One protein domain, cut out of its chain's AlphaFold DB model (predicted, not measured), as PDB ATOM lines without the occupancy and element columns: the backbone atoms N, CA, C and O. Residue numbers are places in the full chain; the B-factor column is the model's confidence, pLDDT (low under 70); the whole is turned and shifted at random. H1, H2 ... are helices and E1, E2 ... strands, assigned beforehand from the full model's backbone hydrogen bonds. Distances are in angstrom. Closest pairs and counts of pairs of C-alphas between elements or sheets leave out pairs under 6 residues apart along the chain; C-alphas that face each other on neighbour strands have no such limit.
ATOM      1  N   ASN A   2       7.563   5.740  19.902       84.62
ATOM      2  CA  ASN A   2       7.682   5.838  18.434       84.62
ATOM      3  C   ASN A   2       8.033   4.505  17.750       84.62
ATOM      4  O   ASN A   2       7.422   4.156  16.751       84.62
ATOM      5  N   SER A   3       8.948   3.718  18.327       86.50
ATOM      6  CA  SER A   3       9.303   2.390  17.797       86.50
ATOM      7  C   SER A   3       8.125   1.400  17.783       86.50
ATOM      8  O   SER A   3       8.010   0.615  16.846       86.50
ATOM      9  N   LEU A   4       7.215   1.463  18.765       91.88
ATOM     10  CA  LEU A   4       6.035   0.592  18.810       91.88
ATOM     11  C   LEU A   4       4.996   1.007  17.758       91.88
ATOM     12  O   LEU A   4       4.438   0.149  17.083       91.88
ATOM     13  N   ILE A   5       4.784   2.317  17.593       94.31
ATOM     14  CA  ILE A   5       3.891   2.876  16.568       94.31
ATOM     15  C   ILE A   5       4.410   2.529  15.171       94.31
ATOM     16  O   ILE A   5       3.663   2.001  14.354       94.31
ATOM     17  N   ALA A   6       5.708   2.735  14.927       95.31
ATOM     18  CA  ALA A   6       6.359   2.370  13.673       95.31
ATOM     19  C   ALA A   6       6.221   0.873  13.375       95.31
ATOM     20  O   ALA A   6       5.875   0.504  12.258       95.31
ATOM     21  N   LYS A   7       6.437   0.007  14.375       95.81
ATOM     22  CA  LYS A   7       6.272  -1.443  14.215       95.81
ATOM     23  C   LYS A   7       4.841  -1.805  13.810       95.81
ATOM     24  O   LYS A   7       4.664  -2.533  12.840       95.81
ATOM     25  N   LYS A   8       3.836  -1.258  14.499       96.19
ATOM     26  CA  LYS A   8       2.426  -1.522  14.184       96.19
ATOM     27  C   LYS A   8       2.039  -1.009  12.794       96.19
ATOM     28  O   LYS A   8       1.355  -1.707  12.055       96.19
ATOM     29  N   ALA A   9       2.513   0.173  12.411       97.06
ATOM     30  CA  ALA A   9       2.300   0.704  11.068       97.06
ATOM     31  C   ALA A   9       2.950  -0.184   9.991       97.06
ATOM     32  O   ALA A   9       2.322  -0.466   8.978       97.06
ATOM     33  N   ILE A  10       4.167  -0.686  10.219       97.38
ATOM     34  CA  ILE A  10       4.826  -1.636   9.308       97.38
ATOM     35  C   ILE A  10       4.008  -2.928   9.168       97.38
ATOM     36  O   ILE A  10       3.799  -3.382   8.049       97.38
ATOM     37  N   GLU A  11       3.498  -3.484  10.271       96.62
ATOM     38  CA  GLU A  11       2.627  -4.671  10.244       96.62
ATOM     39  C   GLU A  11       1.352  -4.425   9.416       96.62
ATOM     40  O   GLU A  11       0.960  -5.275   8.619       96.62
ATOM     41  N   MET A  12       0.738  -3.243   9.540       96.56
ATOM     42  CA  MET A  12      -0.429  -2.855   8.735       96.56
ATOM     43  C   MET A  12      -0.096  -2.685   7.247       96.56
ATOM     44  O   MET A  12      -0.873  -3.113   6.394       96.56
ATOM     45  N   LEU A  13       1.062  -2.102   6.921       96.56
ATOM     46  CA  LEU A  13       1.530  -2.009   5.535       96.56
ATOM     47  C   LEU A  13       1.744  -3.405   4.944       96.56
ATOM     48  O   LEU A  13       1.290  -3.671   3.841       96.56
ATOM     49  N   HIS A  14       2.358  -4.329   5.685       95.69
ATOM     50  CA  HIS A  14       2.563  -5.707   5.220       95.69
ATOM     51  C   HIS A  14       1.273  -6.511   5.045       95.69
ATOM     52  O   HIS A  14       1.257  -7.458   4.266       95.69
ATOM     53  N   ALA A  15       0.193  -6.140   5.731       95.50
ATOM     54  CA  ALA A  15      -1.127  -6.725   5.510       95.50
ATOM     55  C   ALA A  15      -1.832  -6.176   4.249       95.50
ATOM     56  O   ALA A  15      -2.854  -6.719   3.832       95.50
ATOM     57  N   THR A  16      -1.308  -5.105   3.646       94.69
ATOM     58  CA  THR A  16      -1.883  -4.477   2.452       94.69
ATOM     59  C   THR A  16      -1.410  -5.198   1.191       94.69
ATOM     60  O   THR A  16      -0.212  -5.398   0.982       94.69
ATOM     61  N   LYS A  17      -2.355  -5.566   0.317       94.81
ATOM     62  CA  LYS A  17      -2.060  -6.282  -0.929       94.81
ATOM     63  C   LYS A  17      -1.057  -5.508  -1.792       94.81
ATOM     64  O   LYS A  17      -1.193  -4.306  -1.995       94.81
ATOM     65  N   GLY A  18      -0.053  -6.222  -2.294       94.00
ATOM     66  CA  GLY A  18       0.978  -5.688  -3.178       94.00
ATOM     67  C   GLY A  18       2.101  -4.898  -2.503       94.00
ATOM     68  O   GLY A  18       3.027  -4.485  -3.200       94.00
ATOM     69  N   ILE A  19       2.078  -4.711  -1.177       95.06
ATOM     70  CA  ILE A  19       3.228  -4.194  -0.424       95.06
ATOM     71  C   ILE A  19       4.163  -5.352  -0.061       95.06
ATOM     72  O   ILE A  19       3.784  -6.270   0.662       95.06
ATOM     73  N   GLU A  20       5.413  -5.291  -0.514       92.56
ATOM     74  CA  GLU A  20       6.384  -6.380  -0.310       92.56
ATOM     75  C   GLU A  20       7.270  -6.138   0.910       92.56
ATOM     76  O   GLU A  20       7.583  -7.042   1.690       92.56
ATOM     77  N   LYS A  21       7.688  -4.885   1.103       94.00
ATOM     78  CA  LYS A  21       8.540  -4.503   2.224       94.00
ATOM     79  C   LYS A  21       8.210  -3.104   2.697       94.00
ATOM     80  O   LYS A  21       8.137  -2.194   1.884       94.00
ATOM     81  N   ALA A  22       8.111  -2.938   4.011       96.44
ATOM     82  CA  ALA A  22       8.069  -1.651   4.685       96.44
ATOM     83  C   ALA A  22       9.187  -1.571   5.734       96.44
ATOM     84  O   ALA A  22       9.561  -2.584   6.336       96.44
ATOM     85  N   PHE A  23       9.748  -0.380   5.928       96.31
ATOM     86  CA  PHE A  23      10.829  -0.127   6.878       96.31
ATOM     87  C   PHE A  23      10.842   1.331   7.347       96.31
ATOM     88  O   PHE A  23      10.322   2.222   6.680       96.31
ATOM     89  N   ILE A  24      11.432   1.567   8.518       97.25
ATOM     90  CA  ILE A  24      11.622   2.911   9.069       97.25
ATOM     91  C   ILE A  24      12.795   3.612   8.377       97.25
ATOM     92  O   ILE A  24      13.808   2.972   8.095       97.25
ATOM     93  N   LEU A  25      12.648   4.910   8.117       97.38
ATOM     94  CA  LEU A  25      13.711   5.755   7.583       97.38
ATOM     95  C   LEU A  25      14.386   6.522   8.716       97.38
ATOM     96  O   LEU A  25      13.717   7.091   9.583       97.38
ATOM     97  N   ASP A  26      15.714   6.524   8.709       96.00
ATOM     98  CA  ASP A  26      16.505   7.243   9.701       96.00
ATOM     99  C   ASP A  26      16.817   8.690   9.275       96.00
ATOM    100  O   ASP A  26      16.347   9.208   8.261       96.00
ATOM    101  N   TYR A  27      17.605   9.387  10.090       96.06
ATOM    102  CA  TYR A  27      17.957  10.780   9.839       96.06
ATOM    103  C   TYR A  27      18.813  10.986   8.578       96.06
ATOM    104  O   TYR A  27      18.664  12.001   7.891       96.06
ATOM    105  N   GLU A  28      19.705  10.047   8.259       97.69
ATOM    106  CA  GLU A  28      20.530  10.135   7.052       97.69
ATOM    107  C   GLU A  28      19.697   9.835   5.804       97.69
ATOM    108  O   GLU A  28      19.857  10.515   4.785       97.69
ATOM    109  N   ASP A  29      18.727   8.924   5.914       97.81
ATOM    110  CA  ASP A  29      17.726   8.685   4.877       97.81
ATOM    111  C   ASP A  29      16.911   9.946   4.586       97.81
ATOM    112  O   ASP A  29      16.809  10.370   3.433       97.81
ATOM    113  N   ILE A  30      16.384  10.601   5.626       97.75
ATOM    114  CA  ILE A  30      15.612  11.845   5.494       97.75
ATOM    115  C   ILE A  30      16.435  12.910   4.758       97.75
ATOM    116  O   ILE A  30      15.962  13.505   3.786       97.75
ATOM    117  N   LYS A  31      17.697  13.123   5.155       98.06
ATOM    118  CA  LYS A  31      18.596  14.074   4.475       98.06
ATOM    119  C   LYS A  31      18.836  13.717   3.011       98.06
ATOM    120  O   LYS A  31      18.903  14.621   2.171       98.06
ATOM    121  N   ALA A  32      19.042  12.437   2.706       98.19
ATOM    122  CA  ALA A  32      19.273  11.977   1.343       98.19
ATOM    123  C   ALA A  32      18.038  12.243   0.475       98.19
ATOM    124  O   ALA A  32      18.153  12.881  -0.573       98.19
ATOM    125  N   ILE A  33      16.857  11.861   0.960       98.31
ATOM    126  CA  ILE A  33      15.576  12.056   0.275       98.31
ATOM    127  C   ILE A  33      15.310  13.544   0.031       98.31
ATOM    128  O   ILE A  33      15.025  13.935  -1.098       98.31
ATOM    129  N   MET A  34      15.507  14.409   1.034       97.38
ATOM    130  CA  MET A  34      15.356  15.862   0.868       97.38
ATOM    131  C   MET A  34      16.222  16.420  -0.272       97.38
ATOM    132  O   MET A  34      15.776  17.273  -1.043       97.38
ATOM    133  N   LYS A  35      17.470  15.947  -0.396       97.62
ATOM    134  CA  LYS A  35      18.375  16.362  -1.478       97.62
ATOM    135  C   LYS A  35      17.905  15.841  -2.836       97.62
ATOM    136  O   LYS A  35      17.980  16.587  -3.812       97.62
ATOM    137  N   LEU A  36      17.441  14.593  -2.903       97.25
ATOM    138  CA  LEU A  36      16.961  13.965  -4.136       97.25
ATOM    139  C   LEU A  36      15.683  14.630  -4.651       97.25
ATOM    140  O   LEU A  36      15.641  15.000  -5.821       97.25
ATOM    141  N   GLU A  37      14.702  14.880  -3.781       96.25
ATOM    142  CA  GLU A  37      13.477  15.606  -4.140       96.25
ATOM    143  C   GLU A  37      13.795  17.021  -4.620       96.25
ATOM    144  O   GLU A  37      13.344  17.431  -5.685       96.25
ATOM    145  N   LYS A  38      14.651  17.761  -3.900       94.19
ATOM    146  CA  LYS A  38      15.068  19.104  -4.331       94.19
ATOM    147  C   LYS A  38      15.752  19.079  -5.700       94.19
ATOM    148  O   LYS A  38      15.549  19.993  -6.496       94.19
ATOM    149  N   LYS A  39      16.563  18.053  -5.969       93.88
ATOM    150  CA  LYS A  39      17.217  17.863  -7.266       93.88
ATOM    151  C   LYS A  39      16.189  17.573  -8.364       93.88
ATOM    152  O   LYS A  39      16.288  18.172  -9.428       93.88
ATOM    153  N   ASP A  40      15.198  16.718  -8.111       90.69
ATOM    154  CA  ASP A  40      14.123  16.424  -9.072       90.69
ATOM    155  C   ASP A  40      13.255  17.663  -9.359       90.69
ATOM    156  O   ASP A  40      12.973  17.948 -10.518       90.69
ATOM    157  N   GLU A  41      12.935  18.484  -8.351       89.31
ATOM    158  CA  GLU A  41      12.210  19.757  -8.541       89.31
ATOM    159  C   GLU A  41      12.998  20.797  -9.361       89.31
ATOM    160  O   GLU A  41      12.407  21.735  -9.903       89.31
ATOM    161  N   GLN A  42      14.329  20.676  -9.423       86.94
ATOM    162  CA  GLN A  42      15.204  21.509 -10.257       86.94
ATOM    163  C   GLN A  42      15.368  20.944 -11.675       86.94
ATOM    164  O   GLN A  42      15.651  21.697 -12.609       86.94
ATOM    165  N   MET A  43      15.178  19.633 -11.852       81.94
ATOM    166  CA  MET A  43      15.114  18.981 -13.156       81.94
ATOM    167  C   MET A  43      13.739  19.249 -13.777       81.94
ATOM    168  O   MET A  43      12.820  18.437 -13.684       81.94
ATOM    169  N   ASN A  44      13.575  20.416 -14.401       67.44
ATOM    170  CA  ASN A  44      12.350  20.737 -15.130       67.44
ATOM    171  C   ASN A  44      12.021  19.623 -16.139       67.44
ATOM    172  O   ASN A  44      12.862  19.244 -16.956       67.44
ATOM    173  N   SER A  45      10.784  19.126 -16.115       66.62
ATOM    174  CA  SER A  45      10.284  18.279 -17.195       66.62
ATOM    175  C   SER A  45      10.050  19.154 -18.420       66.62
ATOM    176  O   SER A  45       9.332  20.150 -18.327       66.62
ATOM    177  N   LEU A  46      10.601  18.765 -19.577       61.78
ATOM    178  CA  LEU A  46      10.372  19.476 -20.842       61.78
ATOM    179  C   LEU A  46       8.878  19.643 -21.167       61.78
ATOM    180  O   LEU A  46       8.503  20.623 -21.801       61.78
ATOM    181  N   ALA A  59       5.291  14.661   4.262       97.56
ATOM    182  CA  ALA A  59       5.718  13.401   4.870       97.56
ATOM    183  C   ALA A  59       7.072  13.533   5.590       97.56
ATOM    184  O   ALA A  59       7.228  13.019   6.692       97.56
ATOM    185  N   LEU A  60       8.033  14.261   5.011       97.31
ATOM    186  CA  LEU A  60       9.367  14.482   5.592       97.31
ATOM    187  C   LEU A  60       9.348  15.297   6.897       97.31
ATOM    188  O   LEU A  60      10.300  15.220   7.670       97.31
ATOM    189  N   GLU A  61       8.286  16.064   7.143       95.88
ATOM    190  CA  GLU A  61       8.085  16.826   8.383       95.88
ATOM    191  C   GLU A  61       7.464  15.980   9.509       95.88
ATOM    192  O   GLU A  61       7.345  16.452  10.643       95.88
ATOM    193  N   ALA A  62       7.071  14.735   9.219       96.31
ATOM    194  CA  ALA A  62       6.381  13.881  10.171       96.31
ATOM    195  C   ALA A  62       7.274  13.412  11.330       96.31
ATOM    196  O   ALA A  62       8.499  13.330  11.230       96.31
ATOM    197  N   ASN A  63       6.652  13.046  12.456       95.81
ATOM    198  CA  ASN A  63       7.386  12.550  13.625       95.81
ATOM    199  C   ASN A  63       8.019  11.171  13.401       95.81
ATOM    200  O   ASN A  63       9.049  10.861  14.003       95.81
ATOM    201  N   ILE A  64       7.377  10.331  12.589       97.06
ATOM    202  CA  ILE A  64       7.887   9.031  12.156       97.06
ATOM    203  C   ILE A  64       7.751   8.979  10.640       97.06
ATOM    204  O   ILE A  64       6.668   9.222  10.110       97.06
ATOM    205  N   LEU A  65       8.841   8.623   9.966       98.25
ATOM    206  CA  LEU A  65       8.868   8.422   8.527       98.25
ATOM    207  C   LEU A  65       9.181   6.957   8.220       98.25
ATOM    208  O   LEU A  65      10.170   6.401   8.702       98.25
ATOM    209  N   LEU A  66       8.335   6.338   7.410       98.25
ATOM    210  CA  LEU A  66       8.531   4.993   6.884       98.25
ATOM    211  C   LEU A  66       8.622   5.059   5.360       98.25
ATOM    212  O   LEU A  66       8.189   6.028   4.733       98.25
ATOM    213  N   ALA A  67       9.141   3.996   4.767       98.12
ATOM    214  CA  ALA A  67       9.031   3.734   3.345       98.12
ATOM    215  C   ALA A  67       8.499   2.326   3.113       98.12
ATOM    216  O   ALA A  67       8.716   1.431   3.935       98.12
ATOM    217  N   PHE A  68       7.841   2.123   1.978       96.81
ATOM    218  CA  PHE A  68       7.518   0.789   1.495       96.81
ATOM    219  C   PHE A  68       7.714   0.659  -0.011       96.81
ATOM    220  O   PHE A  68       7.684   1.654  -0.733       96.81
ATOM    221  N   VAL A  69       7.930  -0.571  -0.471       95.69
ATOM    222  CA  VAL A  69       8.002  -0.937  -1.891       95.69
ATOM    223  C   VAL A  69       6.840  -1.841  -2.274       95.69
ATOM    224  O   VAL A  69       6.258  -2.526  -1.429       95.69
ATOM    225  N   THR A  70       6.507  -1.810  -3.555       95.06
ATOM    226  CA  THR A  70       5.276  -2.377  -4.104       95.06
ATOM    227  C   THR A  70       5.552  -3.236  -5.327       95.06
ATOM    228  O   THR A  70       6.494  -2.962  -6.078       95.06
ATOM    229  N   ASN A  71       4.687  -4.219  -5.562       92.50
ATOM    230  CA  ASN A  71       4.621  -4.980  -6.807       92.50
ATOM    231  C   ASN A  71       3.430  -4.535  -7.678       92.50
ATOM    232  O   ASN A  71       2.795  -3.513  -7.420       92.50
ATOM    233  N   MET A  72       3.139  -5.300  -8.735       89.88
ATOM    234  CA  MET A  72       2.066  -4.992  -9.692       89.88
ATOM    235  C   MET A  72       0.652  -5.108  -9.107       89.88
ATOM    236  O   MET A  72      -0.289  -4.618  -9.720       89.88
ATOM    237  N   GLU A  73       0.483  -5.761  -7.955       92.81
ATOM    238  CA  GLU A  73      -0.822  -5.921  -7.311       92.81
ATOM    239  C   GLU A  73      -1.199  -4.747  -6.405       92.81
ATOM    240  O   GLU A  73      -2.333  -4.695  -5.930       92.81
ATOM    241  N   TYR A  74      -0.260  -3.838  -6.124       92.69
ATOM    242  CA  TYR A  74      -0.546  -2.672  -5.303       92.69
ATOM    243  C   TYR A  74      -1.401  -1.678  -6.086       92.69
ATOM    244  O   TYR A  74      -1.055  -1.276  -7.198       92.69
ATOM    245  N   GLU A  75      -2.494  -1.234  -5.477       89.44
ATOM    246  CA  GLU A  75      -3.349  -0.198  -6.044       89.44
ATOM    247  C   GLU A  75      -2.764   1.179  -5.725       89.44
ATOM    248  O   GLU A  75      -2.790   1.650  -4.587       89.44
ATOM    249  N   TRP A  76      -2.184   1.822  -6.741       87.38
ATOM    250  CA  TRP A  76      -1.535   3.117  -6.564       87.38
ATOM    251  C   TRP A  76      -2.565   4.205  -6.243       87.38
ATOM    252  O   TRP A  76      -3.655   4.208  -6.821       87.38
ATOM    253  N   LYS A 139      -1.839  11.355   0.002       94.81
ATOM    254  CA  LYS A 139      -3.156  10.852   0.395       94.81
ATOM    255  C   LYS A 139      -3.151  10.527   1.876       94.81
ATOM    256  O   LYS A 139      -2.109  10.177   2.424       94.81
ATOM    257  N   THR A 140      -4.301  10.669   2.521       93.69
ATOM    258  CA  THR A 140      -4.457  10.223   3.903       93.69
ATOM    259  C   THR A 140      -4.443   8.701   3.949       93.69
ATOM    260  O   THR A 140      -4.901   8.036   3.019       93.69
ATOM    261  N   TRP A 141      -3.890   8.153   5.024       94.00
ATOM    262  CA  TRP A 141      -3.922   6.727   5.312       94.00
ATOM    263  C   TRP A 141      -4.792   6.492   6.542       94.00
ATOM    264  O   TRP A 141      -4.304   6.297   7.655       94.00
ATOM    265  N   ASN A 142      -6.103   6.585   6.323       89.50
ATOM    266  CA  ASN A 142      -7.114   6.641   7.379       89.50
ATOM    267  C   ASN A 142      -7.044   5.425   8.318       89.50
ATOM    268  O   ASN A 142      -7.309   5.533   9.511       89.50
ATOM    269  N   GLU A 143      -6.657   4.256   7.807       90.12
ATOM    270  CA  GLU A 143      -6.523   3.036   8.597       90.12
ATOM    271  C   GLU A 143      -5.493   3.208   9.718       90.12
ATOM    272  O   GLU A 143      -5.747   2.788  10.850       90.12
ATOM    273  N   ALA A 144      -4.357   3.850   9.427       88.19
ATOM    274  CA  ALA A 144      -3.272   4.053  10.384       88.19
ATOM    275  C   ALA A 144      -3.573   5.120  11.442       88.19
ATOM    276  O   ALA A 144      -2.928   5.123  12.490       88.19
ATOM    277  N   GLU A 145      -4.578   5.970  11.229       87.12
ATOM    278  CA  GLU A 145      -5.055   6.914  12.249       87.12
ATOM    279  C   GLU A 145      -5.750   6.194  13.421       87.12
ATOM    280  O   GLU A 145      -5.850   6.741  14.514       87.12
ATOM    281  N   ASN A 146      -6.126   4.917  13.261       88.00
ATOM    282  CA  ASN A 146      -6.604   4.072  14.366       88.00
ATOM    283  C   ASN A 146      -5.471   3.547  15.270       88.00
ATOM    284  O   ASN A 146      -5.722   2.865  16.269       88.00
ATOM    285  N   ILE A 147      -4.204   3.796  14.925       89.38
ATOM    286  CA  ILE A 147      -3.085   3.501  15.818       89.38
ATOM    287  C   ILE A 147      -3.085   4.556  16.923       89.38
ATOM    288  O   ILE A 147      -2.929   5.742  16.654       89.38
ATOM    289  N   ASN A 148      -3.197   4.114  18.180       87.62
ATOM    290  CA  ASN A 148      -3.165   5.011  19.337       87.62
ATOM    291  C   ASN A 148      -2.039   6.053  19.219       87.62
ATOM    292  O   ASN A 148      -0.883   5.697  18.968       87.62
ATOM    293  N   TYR A 149      -2.394   7.313  19.483       89.06
ATOM    294  CA  TYR A 149      -1.511   8.484  19.470       89.06
ATOM    295  C   TYR A 149      -1.063   8.980  18.088       89.06
ATOM    296  O   TYR A 149      -0.280   9.930  18.041       89.06
ATOM    297  N   VAL A 150      -1.534   8.389  16.985       93.62
ATOM    298  CA  VAL A 150      -1.362   8.947  15.635       93.62
ATOM    299  C   VAL A 150      -2.473   9.961  15.379       93.62
ATOM    300  O   VAL A 150      -3.646   9.625  15.454       93.62
ATOM    301  N   SER A 151      -2.104  11.208  15.090       93.69
ATOM    302  CA  SER A 151      -3.052  12.288  14.792       93.69
ATOM    303  C   SER A 151      -3.296  12.487  13.298       93.69
ATOM    304  O   SER A 151      -4.282  13.102  12.917       93.69
ATOM    305  N   GLU A 152      -2.346  12.066  12.464       95.69
ATOM    306  CA  GLU A 152      -2.443  12.132  11.007       95.69
ATOM    307  C   GLU A 152      -1.489  11.097  10.405       95.69
ATOM    308  O   GLU A 152      -0.337  10.976  10.843       95.69
ATOM    309  N   ALA A 153      -1.957  10.384   9.384       96.75
ATOM    310  CA  ALA A 153      -1.143   9.466   8.600       96.75
ATOM    311  C   ALA A 153      -1.259   9.785   7.105       96.75
ATOM    312  O   ALA A 153      -2.352   9.982   6.574       96.75
ATOM    313  N   LEU A 154      -0.121   9.840   6.411       96.62
ATOM    314  CA  LEU A 154      -0.045  10.260   5.011       96.62
ATOM    315  C   LEU A 154       0.805   9.298   4.192       96.62
ATOM    316  O   LEU A 154       1.898   8.942   4.619       96.62
ATOM    317  N   ILE A 155       0.352   8.973   2.983       96.94
ATOM    318  CA  ILE A 155       1.116   8.269   1.951       96.94
ATOM    319  C   ILE A 155       1.484   9.266   0.852       96.94
ATOM    320  O   ILE A 155       0.616   9.923   0.273       96.94
ATOM    321  N   ALA A 156       2.772   9.372   0.543       97.25
ATOM    322  CA  ALA A 156       3.297  10.266  -0.480       97.25
ATOM    323  C   ALA A 156       4.070   9.495  -1.554       97.25
ATOM    324  O   ALA A 156       4.910   8.649  -1.242       97.25
ATOM    325  N   SER A 157       3.810   9.829  -2.820       95.19
ATOM    326  CA  SER A 157       4.560   9.288  -3.955       95.19
ATOM    327  C   SER A 157       5.896  10.032  -4.100       95.19
ATOM    328  O   SER A 157       5.877  11.239  -4.361       95.19
ATOM    329  N   PRO A 158       7.050   9.364  -3.948       95.69
ATOM    330  CA  PRO A 158       8.363   9.962  -4.130       95.69
ATOM    331  C   PRO A 158       8.636  10.335  -5.590       95.69
ATOM    332  O   PRO A 158       8.000   9.832  -6.519       95.69
ATOM    333  N   SER A 159       9.628  11.202  -5.803       94.12
ATOM    334  CA  SER A 159      10.230  11.385  -7.125       94.12
ATOM    335  C   SER A 159      10.912  10.098  -7.602       94.12
ATOM    336  O   SER A 159      11.279   9.231  -6.810       94.12
ATOM    337  N   ARG A 160      11.194  10.008  -8.908       91.88
ATOM    338  CA  ARG A 160      11.942   8.879  -9.492       91.88
ATOM    339  C   ARG A 160      13.310   8.671  -8.827       91.88
ATOM    340  O   ARG A 160      13.773   7.541  -8.706       91.88
ATOM    341  N   LEU A 161      13.975   9.756  -8.426       94.75
ATOM    342  CA  LEU A 161      15.287   9.684  -7.782       94.75
ATOM    343  C   LEU A 161      15.184   9.077  -6.379       94.75
ATOM    344  O   LEU A 161      15.978   8.205  -6.026       94.75
ATOM    345  N   THR A 162      14.193   9.514  -5.606       96.88
ATOM    346  CA  THR A 162      13.907   8.964  -4.279       96.88
ATOM    347  C   THR A 162      13.404   7.523  -4.360       96.88
ATOM    348  O   THR A 162      13.825   6.703  -3.551       96.88
ATOM    349  N   ASP A 163      12.587   7.179  -5.359       95.56
ATOM    350  CA  ASP A 163      12.132   5.804  -5.591       95.56
ATOM    351  C   ASP A 163      13.310   4.837  -5.774       95.56
ATOM    352  O   ASP A 163      13.423   3.828  -5.077       95.56
ATOM    353  N   GLY A 164      14.258   5.204  -6.645       94.56
ATOM    354  CA  GLY A 164      15.484   4.434  -6.840       94.56
ATOM    355  C   GLY A 164      16.318   4.316  -5.561       94.56
ATOM    356  O   GLY A 164      16.877   3.253  -5.289       94.56
ATOM    357  N   TYR A 165      16.371   5.373  -4.745       96.06
ATOM    358  CA  TYR A 165      17.063   5.347  -3.457       96.06
ATOM    359  C   TYR A 165      16.404   4.384  -2.458       96.06
ATOM    360  O   TYR A 165      17.098   3.532  -1.903       96.06
ATOM    361  N   ILE A 166      15.083   4.460  -2.275       95.81
ATOM    362  CA  ILE A 166      14.327   3.582  -1.367       95.81
ATOM    363  C   ILE A 166      14.515   2.118  -1.771       95.81
ATOM    364  O   ILE A 166      14.922   1.300  -0.945       95.81
ATOM    365  N   LYS A 167      14.313   1.799  -3.056       93.62
ATOM    366  CA  LYS A 167      14.530   0.446  -3.594       93.62
ATOM    367  C   LYS A 167      15.975  -0.018  -3.407       93.62
ATOM    368  O   LYS A 167      16.221  -1.192  -3.153       93.62
ATOM    369  N   SER A 168      16.949   0.894  -3.472       92.25
ATOM    370  CA  SER A 168      18.363   0.539  -3.310       92.25
ATOM    371  C   SER A 168      18.735   0.016  -1.921       92.25
ATOM    372  O   SER A 168      19.746  -0.679  -1.809       92.25
ATOM    373  N   LYS A 169      17.932   0.327  -0.893       91.12
ATOM    374  CA  LYS A 169      18.134  -0.126   0.491       91.12
ATOM    375  C   LYS A 169      17.669  -1.566   0.731       91.12
ATOM    376  O   LYS A 169      17.911  -2.105   1.810       91.12
ATOM    377  N   ILE A 170      17.027  -2.198  -0.251       87.19
ATOM    378  CA  ILE A 170      16.593  -3.592  -0.179       87.19
ATOM    379  C   ILE A 170      17.674  -4.467  -0.821       87.19
ATOM    380  O   ILE A 170      18.095  -4.241  -1.955       87.19
ATOM    381  N   LEU A 171      18.173  -5.440  -0.053       72.94
ATOM    382  CA  LEU A 171      19.336  -6.265  -0.412       72.94
ATOM    383  C   LEU A 171      19.050  -7.299  -1.516       72.94
ATOM    384  O   LEU A 171      19.992  -7.859  -2.071       72.94
ATOM    385  N   TYR A 172      17.781  -7.538  -1.845       61.81
ATOM    386  CA  TYR A 172      17.340  -8.549  -2.803       61.81
ATOM    387  C   TYR A 172      16.323  -7.933  -3.774       61.81
ATOM    388  O   TYR A 172      15.501  -7.127  -3.357       61.81
ATOM    389  N   GLU A 173      16.406  -8.304  -5.056       61.97
ATOM    390  CA  GLU A 173      15.362  -8.068  -6.072       61.97
ATOM    391  C   GLU A 173      15.027  -6.604  -6.431       61.97
ATOM    392  O   GLU A 173      13.869  -6.251  -6.639       61.97
ATOM    393  N   LYS A 174      16.044  -5.747  -6.630       58.91
ATOM    394  CA  LYS A 174      15.827  -4.359  -7.108       58.91
ATOM    395  C   LYS A 174      14.931  -4.249  -8.349       58.91
ATOM    396  O   LYS A 174      14.216  -3.258  -8.471       58.91
ATOM    397  N   ASP A 175      14.976  -5.245  -9.235       60.97
ATOM    398  CA  ASP A 175      14.225  -5.262 -10.494       60.97
ATOM    399  C   ASP A 175      12.811  -5.864 -10.371       60.97
ATOM    400  O   ASP A 175      12.032  -5.757 -11.314       60.97
ATOM    401  N   ALA A 176      12.449  -6.463  -9.228       68.06
ATOM    402  CA  ALA A 176      11.095  -6.985  -8.999       68.06
ATOM    403  C   ALA A 176      10.118  -5.901  -8.507       68.06
ATOM    404  O   ALA A 176       8.908  -6.008  -8.709       68.06
ATOM    405  N   HIS A 177      10.636  -4.830  -7.897       79.12
ATOM    406  CA  HIS A 177       9.820  -3.772  -7.306       79.12
ATOM    407  C   HIS A 177       9.324  -2.763  -8.352       79.12
ATOM    408  O   HIS A 177      10.106  -2.063  -9.005       79.12
ATOM    409  N   VAL A 178       8.007  -2.579  -8.428       85.31
ATOM    410  CA  VAL A 178       7.359  -1.655  -9.370       85.31
ATOM    411  C   VAL A 178       7.487  -0.209  -8.895       85.31
ATOM    412  O   VAL A 178       7.930   0.663  -9.644       85.31
ATOM    413  N   GLY A 179       7.208   0.066  -7.622       92.62
ATOM    414  CA  GLY A 179       7.257   1.420  -7.060       92.62
ATOM    415  C   GLY A 179       7.553   1.442  -5.572       92.62
ATOM    416  O   GLY A 179       7.654   0.397  -4.930       92.62
ATOM    417  N   SER A 180       7.672   2.642  -5.023       96.19
ATOM    418  CA  SER A 180       7.840   2.873  -3.596       96.19
ATOM    419  C   SER A 180       7.103   4.123  -3.147       96.19
ATOM    420  O   SER A 180       6.780   4.987  -3.959       96.19
ATOM    421  N   PHE A 181       6.836   4.207  -1.849       97.81
ATOM    422  CA  PHE A 181       6.101   5.300  -1.227       97.81
ATOM    423  C   PHE A 181       6.704   5.664   0.125       97.81
ATOM    424  O   PHE A 181       7.333   4.835   0.787       97.81
ATOM    425  N   LEU A 182       6.483   6.910   0.538       98.44
ATOM    426  CA  LEU A 182       6.790   7.391   1.881       98.44
ATOM    427  C   LEU A 182       5.524   7.431   2.725       98.44
ATOM    428  O   LEU A 182       4.468   7.831   2.233       98.44
ATOM    429  N   VAL A 183       5.653   7.078   4.001       98.19
ATOM    430  CA  VAL A 183       4.579   7.192   4.988       98.19
ATOM    431  C   VAL A 183       5.015   8.112   6.111       98.19
ATOM    432  O   VAL A 183       5.951   7.792   6.842       98.19
ATOM    433  N   GLY A 184       4.328   9.241   6.254       97.88
ATOM    434  CA  GLY A 184       4.500  10.148   7.384       97.88
ATOM    435  C   GLY A 184       3.438   9.884   8.445       97.88
ATOM    436  O   GLY A 184       2.250   9.886   8.126       97.88
ATOM    437  N   LEU A 185       3.853   9.679   9.696       97.44
ATOM    438  CA  LEU A 185       2.958   9.579  10.852       97.44
ATOM    439  C   LEU A 185       3.237  10.736  11.815       97.44
ATOM    440  O   LEU A 185       4.336  10.852  12.372       97.44
ATOM    441  N   ASN A 186       2.230  11.575  12.022       95.75
ATOM    442  CA  ASN A 186       2.239  12.627  13.028       95.75
ATOM    443  C   ASN A 186       1.607  12.117  14.317       95.75
ATOM    444  O   ASN A 186       0.618  11.386  14.294       95.75
ATOM    445  N   LEU A 187       2.198  12.497  15.445       93.75
ATOM    446  CA  LEU A 187       1.756  12.082  16.765       93.75
ATOM    447  C   LEU A 187       1.015  13.217  17.467       93.75
ATOM    448  O   LEU A 187       1.357  14.393  17.321       93.75
ATOM    449  N   GLU A 188       0.052  12.859  18.310       88.50
ATOM    450  CA  GLU A 188      -0.597  13.826  19.189       88.50
ATOM    451  C   GLU A 188       0.434  14.536  20.086       88.50
ATOM    452  O   GLU A 188       1.325  13.922  20.688       88.50
ATOM    453  N   LYS A 189       0.311  15.863  20.220       74.50
ATOM    454  CA  LYS A 189       1.172  16.636  21.125       74.50
ATOM    455  C   LYS A 189       0.928  16.192  22.572       74.50
ATOM    456  O   LYS A 189      -0.216  16.140  23.020       74.50
ATOM    457  N   ARG A 190       2.008  15.979  23.341       57.59
ATOM    458  CA  ARG A 190       1.977  15.523  24.754       57.59
ATOM    459  C   ARG A 190       1.007  16.293  25.670       57.59
ATOM    460  O   ARG A 190       0.546  15.722  26.649       57.59
ATOM    461  N   GLY A 191       0.669  17.548  25.359       53.44
ATOM    462  CA  GLY A 191      -0.305  18.341  26.124       53.44
ATOM    463  C   GLY A 191      -1.730  17.765  26.141       53.44
ATOM    464  O   GLY A 191      -2.393  17.842  27.170       53.44
ATOM    465  N   ASN A 192      -2.176  17.110  25.062       52.09
ATOM    466  CA  ASN A 192      -3.490  16.446  25.020       52.09
ATOM    467  C   ASN A 192      -3.496  15.114  25.785       52.09
ATOM    468  O   ASN A 192      -4.528  14.688  26.296       52.09
ATOM    469  N   MET A 193      -2.327  14.487  25.923       51.91
ATOM    470  CA  MET A 193      -2.153  13.196  26.585       51.91
ATOM    471  C   MET A 193      -2.413  13.294  28.097       51.91
ATOM    472  O   MET A 193      -3.060  12.421  28.668       51.91
ATOM    473  N   GLN A 194      -1.984  14.392  28.732       50.12
ATOM    474  CA  GLN A 194      -2.266  14.647  30.149       50.12
ATOM    475  C   GLN A 194      -3.763  14.886  30.395       50.12
ATOM    476  O   GLN A 194      -4.307  14.415  31.388       50.12
ATOM    477  N   PHE A 195      -4.441  15.571  29.471       54.31
ATOM    478  CA  PHE A 195      -5.876  15.840  29.569       54.31
ATOM    479  C   PHE A 195      -6.714  14.560  29.436       54.31
ATOM    480  O   PHE A 195      -7.636  14.355  30.218       54.31
ATOM    481  N   ILE A 196      -6.370  13.670  28.498       57.47
ATOM    482  CA  ILE A 196      -7.068  12.385  28.313       57.47
ATOM    483  C   ILE A 196      -6.851  11.462  29.516       57.47
ATOM    484  O   ILE A 196      -7.811  10.876  30.009       57.47
ATOM    485  N   ILE A 197      -5.617  11.364  30.025       56.88
ATOM    486  CA  ILE A 197      -5.317  10.549  31.212       56.88
ATOM    487  C   ILE A 197      -6.090  11.064  32.429       56.88
ATOM    488  O   ILE A 197      -6.729  10.271  33.113       56.88
ATOM    489  N   ASN A 198      -6.102  12.379  32.664       52.81
ATOM    490  CA  ASN A 198      -6.856  12.954  33.779       52.81
ATOM    491  C   ASN A 198      -8.360  12.658  33.653       52.81
ATOM    492  O   ASN A 198      -8.988  12.287  34.635       52.81
ATOM    493  N   LYS A 199      -8.919  12.708  32.439       54.78
ATOM    494  CA  LYS A 199     -10.345  12.442  32.199       54.78
ATOM    495  C   LYS A 199     -10.751  10.975  32.402       54.78
ATOM    496  O   LYS A 199     -11.905  10.721  32.717       54.78
ATOM    497  N   ILE A 200      -9.825  10.032  32.200       62.97
ATOM    498  CA  ILE A 200     -10.027   8.592  32.459       62.97
ATOM    499  C   ILE A 200      -9.887   8.275  33.955       62.97
ATOM    500  O   ILE A 200     -10.539   7.371  34.455       62.97
ATOM    501  N   ILE A 201      -9.027   9.000  34.674       61.59
ATOM    502  CA  ILE A 201      -8.849   8.830  36.126       61.59
ATOM    503  C   ILE A 201     -10.023   9.449  36.905       61.59
ATOM    504  O   ILE A 201     -10.332   9.008  38.007       61.59
ATOM    505  N   GLU A 202     -10.679  10.460  36.335       57.44
ATOM    506  CA  GLU A 202     -11.841  11.146  36.919       57.44
ATOM    507  C   GLU A 202     -13.199  10.492  36.586       57.44
ATOM    508  O   GLU A 202     -14.235  11.011  37.004       57.44
ATOM    509  N   SER A 203     -13.213   9.368  35.855       47.16
ATOM    510  CA  SER A 203     -14.417   8.598  35.488       47.16
ATOM    511  C   SER A 203     -14.444   7.222  36.137       47.16
ATOM    512  O   SER A 203     -15.524   6.827  36.626       47.16
TER     513      SER A 203
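This is residues 2 to 46, 59 to 76 and 139 to 203 of the 203 residues of an uncharacterized protein of Methanolobus vulcani (UniProt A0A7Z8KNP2). A twisted sheet of four strands forms the middle of the body, with H1 packed on one face and H4 over the other; the short H3 is on the same face as H1 but beside the strands, and H2 packs on H4. From the end of E4 the last helix, H5, leads away as an arm, and its residues 194 to 201 stick out with the tail 202 to 203. The printed part has 128 residues with five named helices and four named strands, in the order H1 E1 H2 E2 H3 E3 H4 E4 H5, of mixed class. The sheet's order is E1 E2 E4 E3, all antiparallel. The whole is only just compact, close to loose, with a radius of gyration of the C-alphas of 16.6 A and spans of 60 by 32 by 25 A.

H1, residues 2 to 14, begins at C-alpha 2 (7.682, 5.838, 18.434) and is 18.3 A long. E1 is residues 19 to 24, and H2, residues 27 to 42, is 22.9 A long. E2, residues 64 to 70, measures 20.0 A. H3 is residues 142 to 146, E3 residues 150 to 156, and H4 residues 160 to 168. E4, residues 179 to 187, is 26.7 A long and begins at C-alpha 179 (7.257, 1.420, -7.060). H5, residues 190 to 201, ends at C-alpha 201 (-8.849, 8.830, 36.126).

E1 and E2 are antiparallel at 157 degrees, with N 23 and O 67 within hydrogen-bond range at 2.9 A. E2 and E4 are antiparallel, with N 66 and O 183 at 2.8 A. E4 and E3 are antiparallel, with N 154 and O 184 at 2.9 A. H1, the sheet and H4 make three layers, with helices on both faces of the sheet: H1 is on one face, its closest C-alphas to E1 being those of Ile 10 and Ala 22 at 5.6 A, and H4 is on the opposite face. H4 has a height over the sheet of 8.5 A and runs across the strands, at 85 degrees to E4 on the local plane. H3 is on the same face as H1. H2 is only just not on the sheet, with 4 pairs of C-alphas within 10 A. Its residues 33 to 40 alone touch H4, at a shallow tilt of 28 degrees, opposite ways; the closest C-alphas are Ile 33 and Thr 162, 5.8 A. H5 is apart from H1, H2, H3 and H4. Every O i to N i+4 pair is within hydrogen-bond range in H1, H2 and H4; H5 has 6 of 8, and H3 0 of 1 but 2 of 2 O i to N i+3 pairs.

The C-alphas of Leu 46 and Ser 203 are the two farthest apart, 62.5 A. Residues 47 to 58 and 77 to 138 are not printed, with C-alpha gaps of 26.8 A and 10.5 A across the cuts. Of the links that are printed whole, none is long. The model's pLDDT is under 70 at residues 44 to 46, 172 to 176 and 190 to 203.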